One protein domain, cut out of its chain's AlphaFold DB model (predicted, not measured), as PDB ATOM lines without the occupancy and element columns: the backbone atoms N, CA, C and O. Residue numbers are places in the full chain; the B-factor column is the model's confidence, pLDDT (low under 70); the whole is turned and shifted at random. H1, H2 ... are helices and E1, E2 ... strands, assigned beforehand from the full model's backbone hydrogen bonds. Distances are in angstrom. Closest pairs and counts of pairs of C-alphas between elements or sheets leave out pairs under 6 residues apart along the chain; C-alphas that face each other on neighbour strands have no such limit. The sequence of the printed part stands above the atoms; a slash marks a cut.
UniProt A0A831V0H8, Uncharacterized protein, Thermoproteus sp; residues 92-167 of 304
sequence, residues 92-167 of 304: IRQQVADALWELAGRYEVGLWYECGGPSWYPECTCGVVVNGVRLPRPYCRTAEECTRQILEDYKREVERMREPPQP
ATOM      1  N   ILE A  92     -51.648  -7.613   0.248       76.06
ATOM      2  CA  ILE A  92     -52.591  -7.230   1.290       76.06
ATOM      3  C   ILE A  92     -54.000  -7.721   0.971       76.06
ATOM      4  O   ILE A  92     -54.431  -7.745  -0.181       76.06
ATOM      5  N   ARG A  93     -54.737  -8.089   2.021       77.56
ATOM      6  CA  ARG A  93     -56.153  -8.459   1.930       77.56
ATOM      7  C   ARG A  93     -57.027  -7.202   1.815       77.56
ATOM      8  O   ARG A  93     -56.613  -6.123   2.235       77.56
ATOM      9  N   GLN A  94     -58.252  -7.346   1.305       74.00
ATOM     10  CA  GLN A  94     -59.196  -6.229   1.128       74.00
ATOM     11  C   GLN A  94     -59.397  -5.417   2.415       74.00
ATOM     12  O   GLN A  94     -59.354  -4.196   2.384       74.00
ATOM     13  N   GLN A  95     -59.524  -6.089   3.559       79.50
ATOM     14  CA  GLN A  95     -59.741  -5.447   4.858       79.50
ATOM     15  C   GLN A  95     -58.575  -4.541   5.263       79.50
ATOM     16  O   GLN A  95     -58.772  -3.512   5.904       79.50
ATOM     17  N   VAL A  96     -57.358  -4.922   4.871       84.44
ATOM     18  CA  VAL A  96     -56.157  -4.115   5.086       84.44
ATOM     19  C   VAL A  96     -56.194  -2.896   4.171       84.44
ATOM     20  O   VAL A  96     -55.920  -1.799   4.634       84.44
ATOM     21  N   ALA A  97     -56.587  -3.056   2.903       83.38
ATOM     22  CA  ALA A  97     -56.742  -1.931   1.980       83.38
ATOM     23  C   ALA A  97     -57.781  -0.910   2.483       83.38
ATOM     24  O   ALA A  97     -57.518   0.290   2.455       83.38
ATOM     25  N   ASP A  98     -58.916  -1.390   2.997       80.50
ATOM     26  CA  ASP A  98     -59.964  -0.546   3.580       80.50
ATOM     27  C   ASP A  98     -59.450   0.194   4.833       80.50
ATOM     28  O   ASP A  98     -59.681   1.389   4.989       80.50
ATOM     29  N   ALA A  99     -58.671  -0.472   5.691       86.00
ATOM     30  CA  ALA A  99     -58.043   0.163   6.854       86.00
ATOM     31  C   ALA A  99     -57.000   1.229   6.473       86.00
ATOM     32  O   ALA A  99     -56.939   2.292   7.088       86.00
ATOM     33  N   LEU A 100     -56.190   0.977   5.439       86.06
ATOM     34  CA  LEU A 100     -55.250   1.974   4.923       86.06
ATOM     35  C   LEU A 100     -55.982   3.198   4.383       86.06
ATOM     36  O   LEU A 100     -55.511   4.314   4.576       86.06
ATOM     37  N   TRP A 101     -57.138   3.006   3.748       81.56
ATOM     38  CA  TRP A 101     -57.962   4.112   3.277       81.56
ATOM     39  C   TRP A 101     -58.440   5.009   4.426       81.56
ATOM     40  O   TRP A 101     -58.340   6.231   4.327       81.56
ATOM     41  N   GLU A 102     -58.894   4.417   5.533       83.31
ATOM     42  CA  GLU A 102     -59.278   5.165   6.739       83.31
ATOM     43  C   GLU A 102     -58.086   5.924   7.350       83.31
ATOM     44  O   GLU A 102     -58.206   7.078   7.768       83.31
ATOM     45  N   LEU A 103     -56.899   5.306   7.355       85.38
ATOM     46  CA  LEU A 103     -55.677   5.916   7.881       85.38
ATOM     47  C   LEU A 103     -55.108   7.022   6.981       85.38
ATOM     48  O   LEU A 103     -54.525   7.975   7.503       85.38
ATOM     49  N   ALA A 104     -55.317   6.950   5.663       84.12
ATOM     50  CA  ALA A 104     -54.783   7.898   4.680       84.12
ATOM     51  C   ALA A 104     -55.240   9.351   4.906       84.12
ATOM     52  O   ALA A 104     -54.592  10.286   4.444       84.12
ATOM     53  N   GLY A 105     -56.345   9.563   5.630       79.50
ATOM     54  CA  GLY A 105     -56.802  10.903   6.003       79.50
ATOM     55  C   GLY A 105     -55.939  11.593   7.068       79.50
ATOM     56  O   GLY A 105     -56.066  12.801   7.256       79.50
ATOM     57  N   ARG A 106     -55.097  10.845   7.794       80.38
ATOM     58  CA  ARG A 106     -54.292  11.351   8.924       80.38
ATOM     59  C   ARG A 106     -52.815  10.967   8.858       80.38
ATOM     60  O   ARG A 106     -51.998  11.646   9.471       80.38
ATOM     61  N   TYR A 107     -52.487   9.892   8.153       87.00
ATOM     62  CA  TYR A 107     -51.143   9.341   8.047       87.00
ATOM     63  C   TYR A 107     -50.756   9.185   6.577       87.00
ATOM     64  O   TYR A 107     -51.600   8.869   5.738       87.00
ATOM     65  N   GLU A 108     -49.474   9.353   6.264       84.62
ATOM     66  CA  GLU A 108     -48.932   8.918   4.980       84.62
ATOM     67  C   GLU A 108     -48.866   7.392   4.989       84.62
ATOM     68  O   GLU A 108     -48.107   6.796   5.753       84.62
ATOM     69  N   VAL A 109     -49.694   6.750   4.172       89.44
ATOM     70  CA  VAL A 109     -49.780   5.290   4.117       89.44
ATOM     71  C   VAL A 109     -49.252   4.757   2.794       89.44
ATOM     72  O   VAL A 109     -49.458   5.348   1.736       89.44
ATOM     73  N   GLY A 110     -48.589   3.608   2.850       85.94
ATOM     74  CA  GLY A 110     -48.029   2.947   1.680       85.94
ATOM     75  C   GLY A 110     -47.880   1.445   1.875       85.94
ATOM     76  O   GLY A 110     -48.277   0.885   2.896       85.94
ATOM     77  N   LEU A 111     -47.284   0.796   0.882       88.25
ATOM     78  CA  LEU A 111     -46.906  -0.612   0.932       88.25
ATOM     79  C   LEU A 111     -45.415  -0.734   0.647       88.25
ATOM     80  O   LEU A 111     -44.875   0.009  -0.172       88.25
ATOM     81  N   TRP A 112     -44.762  -1.686   1.303       86.88
ATOM     82  CA  TRP A 112     -43.381  -2.045   1.004       86.88
ATOM     83  C   TRP A 112     -43.306  -3.506   0.572       86.88
ATOM     84  O   TRP A 112     -44.114  -4.335   0.995       86.88
ATOM     85  N   TYR A 113     -42.332  -3.796  -0.288       82.12
ATOM     86  CA  TYR A 113     -42.066  -5.121  -0.833       82.12
ATOM     87  C   TYR A 113     -40.565  -5.384  -0.775       82.12
ATOM     88  O   TYR A 113     -39.774  -4.539  -1.194       82.12
ATOM     89  N   GLU A 114     -40.187  -6.560  -0.297       79.50
ATOM     90  CA  GLU A 114     -38.832  -7.092  -0.380       79.50
ATOM     91  C   GLU A 114     -38.908  -8.490  -0.973       79.50
ATOM     92  O   GLU A 114     -39.406  -9.426  -0.350       79.50
ATOM     93  N   CYS A 115     -38.431  -8.609  -2.206       73.50
ATOM     94  CA  CYS A 115     -38.314  -9.882  -2.895       73.50
ATOM     95  C   CYS A 115     -36.856 -10.330  -2.859       73.50
ATOM     96  O   CYS A 115     -35.977  -9.630  -3.362       73.50
ATOM     97  N   GLY A 116     -36.617 -11.490  -2.256       69.88
ATOM     98  CA  GLY A 116     -35.335 -12.185  -2.253       69.88
ATOM     99  C   GLY A 116     -35.476 -13.602  -2.809       69.88
ATOM    100  O   GLY A 116     -36.533 -13.988  -3.298       69.88
ATOM    101  N   GLY A 117     -34.409 -14.392  -2.727       66.94
ATOM    102  CA  GLY A 117     -34.428 -15.808  -3.105       66.94
ATOM    103  C   GLY A 117     -34.008 -16.105  -4.553       66.94
ATOM    104  O   GLY A 117     -33.683 -15.197  -5.324       66.94
ATOM    105  N   PRO A 118     -33.933 -17.397  -4.924       57.22
ATOM    106  CA  PRO A 118     -33.497 -17.824  -6.250       57.22
ATOM    107  C   PRO A 118     -34.457 -17.358  -7.353       57.22
ATOM    108  O   PRO A 118     -35.666 -17.306  -7.149       57.22
ATOM    109  N   SER A 119     -33.945 -17.097  -8.562       65.81
ATOM    110  CA  SER A 119     -34.756 -16.591  -9.693       65.81
ATOM    111  C   SER A 119     -35.956 -17.475 -10.068       65.81
ATOM    112  O   SER A 119     -36.946 -16.977 -10.599       65.81
ATOM    113  N   TRP A 120     -35.887 -18.776  -9.775       61.97
ATOM    114  CA  TRP A 120     -36.952 -19.750 -10.024       61.97
ATOM    115  C   TRP A 120     -37.990 -19.846  -8.894       61.97
ATOM    116  O   TRP A 120     -39.003 -20.521  -9.073       61.97
ATOM    117  N   TYR A 121     -37.757 -19.201  -7.746       52.16
ATOM    118  CA  TYR A 121     -38.714 -19.118  -6.640       52.16
ATOM    119  C   TYR A 121     -38.457 -17.863  -5.778       52.16
ATOM    120  O   TYR A 121     -37.851 -17.959  -4.710       52.16
ATOM    121  N   PRO A 122     -38.870 -16.669  -6.247       60.53
ATOM    122  CA  PRO A 122     -38.687 -15.441  -5.489       60.53
ATOM    123  C   PRO A 122     -39.582 -15.440  -4.246       60.53
ATOM    124  O   PRO A 122     -40.809 -15.517  -4.337       60.53
ATOM    125  N   GLU A 123     -38.966 -15.310  -3.079       67.25
ATOM    126  CA  GLU A 123     -39.644 -15.103  -1.807       67.25
ATOM    127  C   GLU A 123     -39.897 -13.605  -1.631       67.25
ATOM    128  O   GLU A 123     -39.005 -12.833  -1.277       67.25
ATOM    129  N   CYS A 124     -41.125 -13.180  -1.919       72.25
ATOM    130  CA  CYS A 124     -41.557 -11.804  -1.711       72.25
ATOM    131  C   CYS A 124     -42.236 -11.659  -0.350       72.25
ATOM    132  O   CYS A 124     -43.347 -12.143  -0.129       72.25
ATOM    133  N   THR A 125     -41.575 -10.940   0.548       78.75
ATOM    134  CA  THR A 125     -42.188 -10.408   1.763       78.75
ATOM    135  C   THR A 125     -42.708  -9.007   1.493       78.75
ATOM    136  O   THR A 125     -42.222  -8.290   0.616       78.75
ATOM    137  N   CYS A 126     -43.763  -8.625   2.195       84.31
ATOM    138  CA  CYS A 126     -44.391  -7.339   1.974       84.31
ATOM    139  C   CYS A 126     -45.225  -6.936   3.195       84.31
ATOM    140  O   CYS A 126     -45.620  -7.782   4.006       84.31
ATOM    141  N   GLY A 127     -45.501  -5.641   3.325       89.31
ATOM    142  CA  GLY A 127     -46.217  -5.092   4.469       89.31
ATOM    143  C   GLY A 127     -46.695  -3.662   4.246       89.31
ATOM    144  O   GLY A 127     -46.718  -3.160   3.121       89.31
ATOM    145  N   VAL A 128     -47.100  -3.015   5.335       91.31
ATOM    146  CA  VAL A 128     -47.666  -1.660   5.337       91.31
ATOM    147  C   VAL A 128     -46.592  -0.642   5.711       91.31
ATOM    148  O   VAL A 128     -45.710  -0.936   6.510       91.31
ATOM    149  N   VAL A 129     -46.664   0.564   5.157       91.44
ATOM    150  CA  VAL A 129     -45.873   1.723   5.586       91.44
ATOM    151  C   VAL A 129     -46.810   2.767   6.186       91.44
ATOM    152  O   VAL A 129     -47.839   3.061   5.585       91.44
ATOM    153  N   VAL A 130     -46.453   3.331   7.342       92.31
ATOM    154  CA  VAL A 130     -47.166   4.453   7.979       92.31
ATOM    155  C   VAL A 130     -46.148   5.529   8.357       92.31
ATOM    156  O   VAL A 130     -45.237   5.256   9.134       92.31
ATOM    157  N   ASN A 131     -46.267   6.738   7.801       90.50
ATOM    158  CA  ASN A 131     -45.328   7.858   7.972       90.50
ATOM    159  C   ASN A 131     -43.855   7.431   7.801       90.50
ATOM    160  O   ASN A 131     -43.003   7.737   8.635       90.50
ATOM    161  N   GLY A 132     -43.572   6.636   6.766       86.06
ATOM    162  CA  GLY A 132     -42.235   6.101   6.485       86.06
ATOM    163  C   GLY A 132     -41.794   4.904   7.342       86.06
ATOM    164  O   GLY A 132     -40.765   4.299   7.041       86.06
ATOM    165  N   VAL A 133     -42.558   4.498   8.362       89.56
ATOM    166  CA  VAL A 133     -42.249   3.325   9.200       89.56
ATOM    167  C   VAL A 133     -42.806   2.060   8.554       89.56
ATOM    168  O   VAL A 133     -44.006   1.965   8.296       89.56
ATOM    169  N   ARG A 134     -41.935   1.078   8.298       91.62
ATOM    170  CA  ARG A 134     -42.311  -0.228   7.740       91.62
ATOM    171  C   ARG A 134     -42.863  -1.139   8.833       91.62
ATOM    172  O   ARG A 134     -42.167  -1.454   9.791       91.62
ATOM    173  N   LEU A 135     -44.095  -1.591   8.650       91.50
ATOM    174  CA  LEU A 135     -44.804  -2.510   9.531       91.50
ATOM    175  C   LEU A 135     -44.976  -3.872   8.846       91.50
ATOM    176  O   LEU A 135     -45.111  -3.930   7.616       91.50
ATOM    177  N   PRO A 136     -44.993  -4.976   9.611       85.56
ATOM    178  CA  PRO A 136     -45.259  -6.299   9.063       85.56
ATOM    179  C   PRO A 136     -46.681  -6.393   8.496       85.56
ATOM    180  O   PRO A 136     -47.538  -5.536   8.724       85.56
ATOM    181  N   ARG A 137     -46.949  -7.467   7.751       84.56
ATOM    182  CA  ARG A 137     -48.292  -7.751   7.240       84.56
ATOM    183  C   ARG A 137     -49.282  -7.928   8.409       84.56
ATOM    184  O   ARG A 137     -49.076  -8.841   9.211       84.56
ATOM    185  N   PRO A 138     -50.364  -7.130   8.491       85.44
ATOM    186  CA  PRO A 138     -51.348  -7.260   9.560       85.44
ATOM    187  C   PRO A 138     -52.196  -8.529   9.389       85.44
ATOM    188  O   PRO A 138     -52.532  -8.936   8.272       85.44
ATOM    189  N   TYR A 139     -52.559  -9.145  10.514       80.38
ATOM    190  CA  TYR A 139     -53.313 -10.402  10.584       80.38
ATOM    191  C   TYR A 139     -54.676 -10.176  11.246       80.38
ATOM    192  O   TYR A 139     -54.974 -10.713  12.308       80.38
ATOM    193  N   CYS A 140     -55.505  -9.381  10.583       82.25
ATOM    194  CA  CYS A 140     -56.820  -8.928  11.036       82.25
ATOM    195  C   CYS A 140     -57.946  -9.481  10.142       82.25
ATOM    196  O   CYS A 140     -57.706  -9.951   9.022       82.25
ATOM    197  N   ARG A 141     -59.191  -9.448  10.635       77.56
ATOM    198  CA  ARG A 141     -60.382  -9.965   9.935       77.56
ATOM    199  C   ARG A 141     -61.369  -8.882   9.507       77.56
ATOM    200  O   ARG A 141     -62.154  -9.138   8.597       77.56
ATOM    201  N   THR A 142     -61.336  -7.700  10.121       81.19
ATOM    202  CA  THR A 142     -62.180  -6.541   9.770       81.19
ATOM    203  C   THR A 142     -61.335  -5.278   9.594       81.19
ATOM    204  O   THR A 142     -60.230  -5.199  10.126       81.19
ATOM    205  N   ALA A 143     -61.841  -4.278   8.864       76.12
ATOM    206  CA  ALA A 143     -61.114  -3.024   8.627       76.12
ATOM    207  C   ALA A 143     -60.813  -2.253   9.930       76.12
ATOM    208  O   ALA A 143     -59.725  -1.705  10.096       76.12
ATOM    209  N   GLU A 144     -61.739  -2.262  10.890       79.81
ATOM    210  CA  GLU A 144     -61.548  -1.631  12.202       79.81
ATOM    211  C   GLU A 144     -60.452  -2.335  13.019       79.81
ATOM    212  O   GLU A 144     -59.562  -1.685  13.572       79.81
ATOM    213  N   GLU A 145     -60.451  -3.671  13.026       87.81
ATOM    214  CA  GLU A 145     -59.409  -4.468  13.677       87.81
ATOM    215  C   GLU A 145     -58.041  -4.227  13.028       87.81
ATOM    216  O   GLU A 145     -57.056  -4.025  13.736       87.81
ATOM    217  N   CYS A 146     -57.989  -4.175  11.693       88.00
ATOM    218  CA  CYS A 146     -56.779  -3.836  10.951       88.00
ATOM    219  C   CYS A 146     -56.267  -2.437  11.308       88.00
ATOM    220  O   CYS A 146     -55.074  -2.266  11.534       88.00
ATOM    221  N   THR A 147     -57.158  -1.448  11.406       88.94
ATOM    222  CA  THR A 147     -56.798  -0.070  11.773       88.94
ATOM    223  C   THR A 147     -56.176  -0.022  13.167       88.94
ATOM    224  O   THR A 147     -55.112   0.571  13.350       88.94
ATOM    225  N   ARG A 148     -56.795  -0.697  14.145       91.62
ATOM    226  CA  ARG A 148     -56.274  -0.782  15.515       91.62
ATOM    227  C   ARG A 148     -54.910  -1.467  15.562       91.62
ATOM    228  O   ARG A 148     -53.988  -0.913  16.152       91.62
ATOM    229  N   GLN A 149     -54.769  -2.616  14.901       92.19
ATOM    230  CA  GLN A 149     -53.511  -3.364  14.852       92.19
ATOM    231  C   GLN A 149     -52.383  -2.537  14.218       92.19
ATOM    232  O   GLN A 149     -51.296  -2.453  14.782       92.19
ATOM    233  N   ILE A 150     -52.649  -1.875  13.086       92.50
ATOM    234  CA  ILE A 150     -51.666  -1.026  12.398       92.50
ATOM    235  C   ILE A 150     -51.202   0.122  13.306       92.50
ATOM    236  O   ILE A 150     -50.009   0.405  13.367       92.50
ATOM    237  N   LEU A 151     -52.119   0.775  14.026       93.81
ATOM    238  CA  LEU A 151     -51.777   1.878  14.928       93.81
ATOM    239  C   LEU A 151     -51.014   1.418  16.177       93.81
ATOM    240  O   LEU A 151     -50.094   2.111  16.608       93.81
ATOM    241  N   GLU A 152     -51.368   0.265  16.752       93.31
ATOM    242  CA  GLU A 152     -50.630  -0.341  17.870       93.31
ATOM    243  C   GLU A 152     -49.197  -0.707  17.454       93.31
ATOM    244  O   GLU A 152     -48.241  -0.363  18.153       93.31
ATOM    245  N   ASP A 153     -49.037  -1.334  16.285       91.75
ATOM    246  CA  ASP A 153     -47.728  -1.681  15.729       91.75
ATOM    247  C   ASP A 153     -46.910  -0.425  15.400       91.75
ATOM    248  O   ASP A 153     -45.740  -0.341  15.772       91.75
ATOM    249  N   TYR A 154     -47.526   0.587  14.781       92.81
ATOM    250  CA  TYR A 154     -46.883   1.874  14.508       92.81
ATOM    251  C   TYR A 154     -46.389   2.549  15.787       92.81
ATOM    252  O   TYR A 154     -45.238   2.982  15.854       92.81
ATOM    253  N   LYS A 155     -47.230   2.603  16.828       91.88
ATOM    254  CA  LYS A 155     -46.861   3.181  18.121       91.88
ATOM    255  C   LYS A 155     -45.663   2.453  18.733       91.88
ATOM    256  O   LYS A 155     -44.717   3.118  19.142       91.88
ATOM    257  N   ARG A 156     -45.671   1.115  18.733       89.25
ATOM    258  CA  ARG A 156     -44.567   0.295  19.255       89.25
ATOM    259  C   ARG A 156     -43.258   0.543  18.504       89.25
ATOM    260  O   ARG A 156     -42.207   0.670  19.124       89.25
ATOM    261  N   GLU A 157     -43.309   0.623  17.178       88.25
ATOM    262  CA  GLU A 157     -42.121   0.881  16.357       88.25
ATOM    263  C   GLU A 157     -41.571   2.295  16.580       88.25
ATOM    264  O   GLU A 157     -40.362   2.469  16.724       88.25
ATOM    265  N   VAL A 158     -42.444   3.299  16.688       89.50
ATOM    266  CA  VAL A 158     -42.045   4.678  17.009       89.50
ATOM    267  C   VAL A 158     -41.462   4.776  18.419       89.50
ATOM    268  O   VAL A 158     -40.476   5.484  18.617       89.50
ATOM    269  N   GLU A 159     -42.025   4.068  19.399       86.44
ATOM    270  CA  GLU A 159     -41.467   3.976  20.754       86.44
ATOM    271  C   GLU A 159     -40.078   3.324  20.737       86.44
ATOM    272  O   GLU A 159     -39.141   3.903  21.282       86.44
ATOM    273  N   ARG A 160     -39.895   2.222  19.997       81.62
ATOM    274  CA  ARG A 160     -38.579   1.583  19.813       81.62
ATOM    275  C   ARG A 160     -37.557   2.502  19.140       81.62
ATOM    276  O   ARG A 160     -36.378   2.416  19.443       81.62
ATOM    277  N   MET A 161     -37.985   3.361  18.214       77.06
ATOM    278  CA  MET A 161     -37.103   4.346  17.570       77.06
ATOM    279  C   MET A 161     -36.771   5.542  18.476       77.06
ATOM    280  O   MET A 161     -35.764   6.209  18.249       77.06
ATOM    281  N   ARG A 162     -37.623   5.850  19.467       78.94
ATOM    282  CA  ARG A 162     -37.356   6.872  20.496       78.94
ATOM    283  C   ARG A 162     -36.406   6.363  21.569       78.94
ATOM    284  O   ARG A 162     -35.665   7.158  22.144       78.94
ATOM    285  N   GLU A 163     -36.437   5.065  21.842       67.31
ATOM    286  CA  GLU A 163     -35.402   4.421  22.634       67.31
ATOM    287  C   GLU A 163     -34.077   4.480  21.853       67.31
ATOM    288  O   GLU A 163     -34.040   4.126  20.670       67.31
ATOM    289  N   PRO A 164     -32.972   4.943  22.471       57.66
ATOM    290  CA  PRO A 164     -31.651   4.777  21.883       57.66
ATOM    291  C   PRO A 164     -31.488   3.298  21.532       57.66
ATOM    292  O   PRO A 164     -31.918   2.465  22.339       57.66
ATOM    293  N   PRO A 165     -30.888   2.942  20.379       55.88
ATOM    294  CA  PRO A 165     -30.622   1.543  20.097       55.88
ATOM    295  C   PRO A 165     -29.889   0.985  21.311       55.88
ATOM    296  O   PRO A 165     -28.812   1.478  21.663       55.88
ATOM    297  N   GLN A 166     -30.500   0.003  21.990       53.34
ATOM    298  CA  GLN A 166     -29.755  -0.797  22.951       53.34
ATOM    299  C   GLN A 166     -28.508  -1.223  22.185       53.34
ATOM    300  O   GLN A 166     -28.676  -1.675  21.042       53.34
ATOM    301  N   PRO A 167     -27.287  -0.995  22.712       49.44
ATOM    302  CA  PRO A 167     -26.099  -1.482  22.040       49.44
ATOM    303  C   PRO A 167     -26.411  -2.933  21.741       49.44
ATOM    304  O   PRO A 167     -26.726  -3.687  22.670       49.44
TER     305      PRO A 167
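AT A GLANCE: This is residues 92 to 167 of the 304 residues of an uncharacterized protein of Thermoproteus sp (UniProt A0A831V0H8). A long two-stranded hairpin, E1 and E2, crosses the long helix H2 with its inner end, where the short strand E3 is added beside E2, and runs away from both helices to its turn at residues 117 to 122. The short helix H1 packs on the first residues of H2 and over E1, on the same face of the sheet as H2. The printed part has 76 residues with two named helices and three named strands, in the order H1, E1, E2, E3, H2; the sheet order is E1, E2, E3, all antiparallel, and the class is mixed, helices and strands. The whole is flat, 39 by 39 by 20 A, and only just loose, close to compact, with a radius of gyration of the C-alphas of 14.0 A.

HOW THE PARTS SIT: Start at H1, residues 94 to 103, which is on the sheet at a height of 10.2 A over the sheet. It lies over E1, residues 109 to 116, and runs along the strands, at 14 degrees to E1 on the local plane, which is only just supported, by 6 C-alphas of the sheet. Its closest C-alphas to E1 are those of Leu 100 and Val 109, 6.4 A apart. Next, E1 and E2, residues 123 to 130, form an antiparallel hairpin at 160 degrees; find N 110 and O 129 within hydrogen-bond range at 2.9 A, and N 125 and O 114 at 2.8 A. E2 and E3, residues 133 to 135, form a second antiparallel hairpin at 128 degrees, with N 135 and O 128 at 2.8 A. The three strands make a meander, each the antiparallel neighbour of the one before. H2, residues 143 to 162, lies over E2 and E3 at a height of 9.1 A over the sheet, across the strands at 77 degrees to E2 on the local plane, again only just supported, by 6 C-alphas. The closest C-alphas of E3 and H2 are those of Leu 135 and Asp 153, 6.9 A apart. With residues 143 to 147 alone, H2 touches H1, at a steep tilt of 59 degrees, the same way; their closest C-alphas are those of Gln 95 and Ala 143, 4.7 A apart. With both helices on one face of the sheet there are two layers. In H1 and H2 every O i to N i+4 pair is within hydrogen-bond range.

IN THESE COORDINATES: Find C-alpha 94 at (-59.196, -6.229, 1.128), where H1 begins its 14.3 A. E1 runs 23.6 A to C-alpha 116 at (-35.335, -12.185, -2.253); E2 comes back over 23.1 A, and E3 spans 6.4 A. H2 runs 28.3 A to C-alpha 162 at (-37.356, 6.872, 20.496).

THE WHOLE: Look to the C-alphas of Trp 120 and Glu 163 for the two farthest apart, 40.7 A. The printed part has no cut; the links H1 to E1 and E2 to E3 are tight, E1 to E2 and E3 to H2 short. Residues 162 to 167, of which 162 belongs to H2, stand free. The mean pLDDT of the printed part is 80.8, with residues 116 to 123 and 163 to 167 under 70.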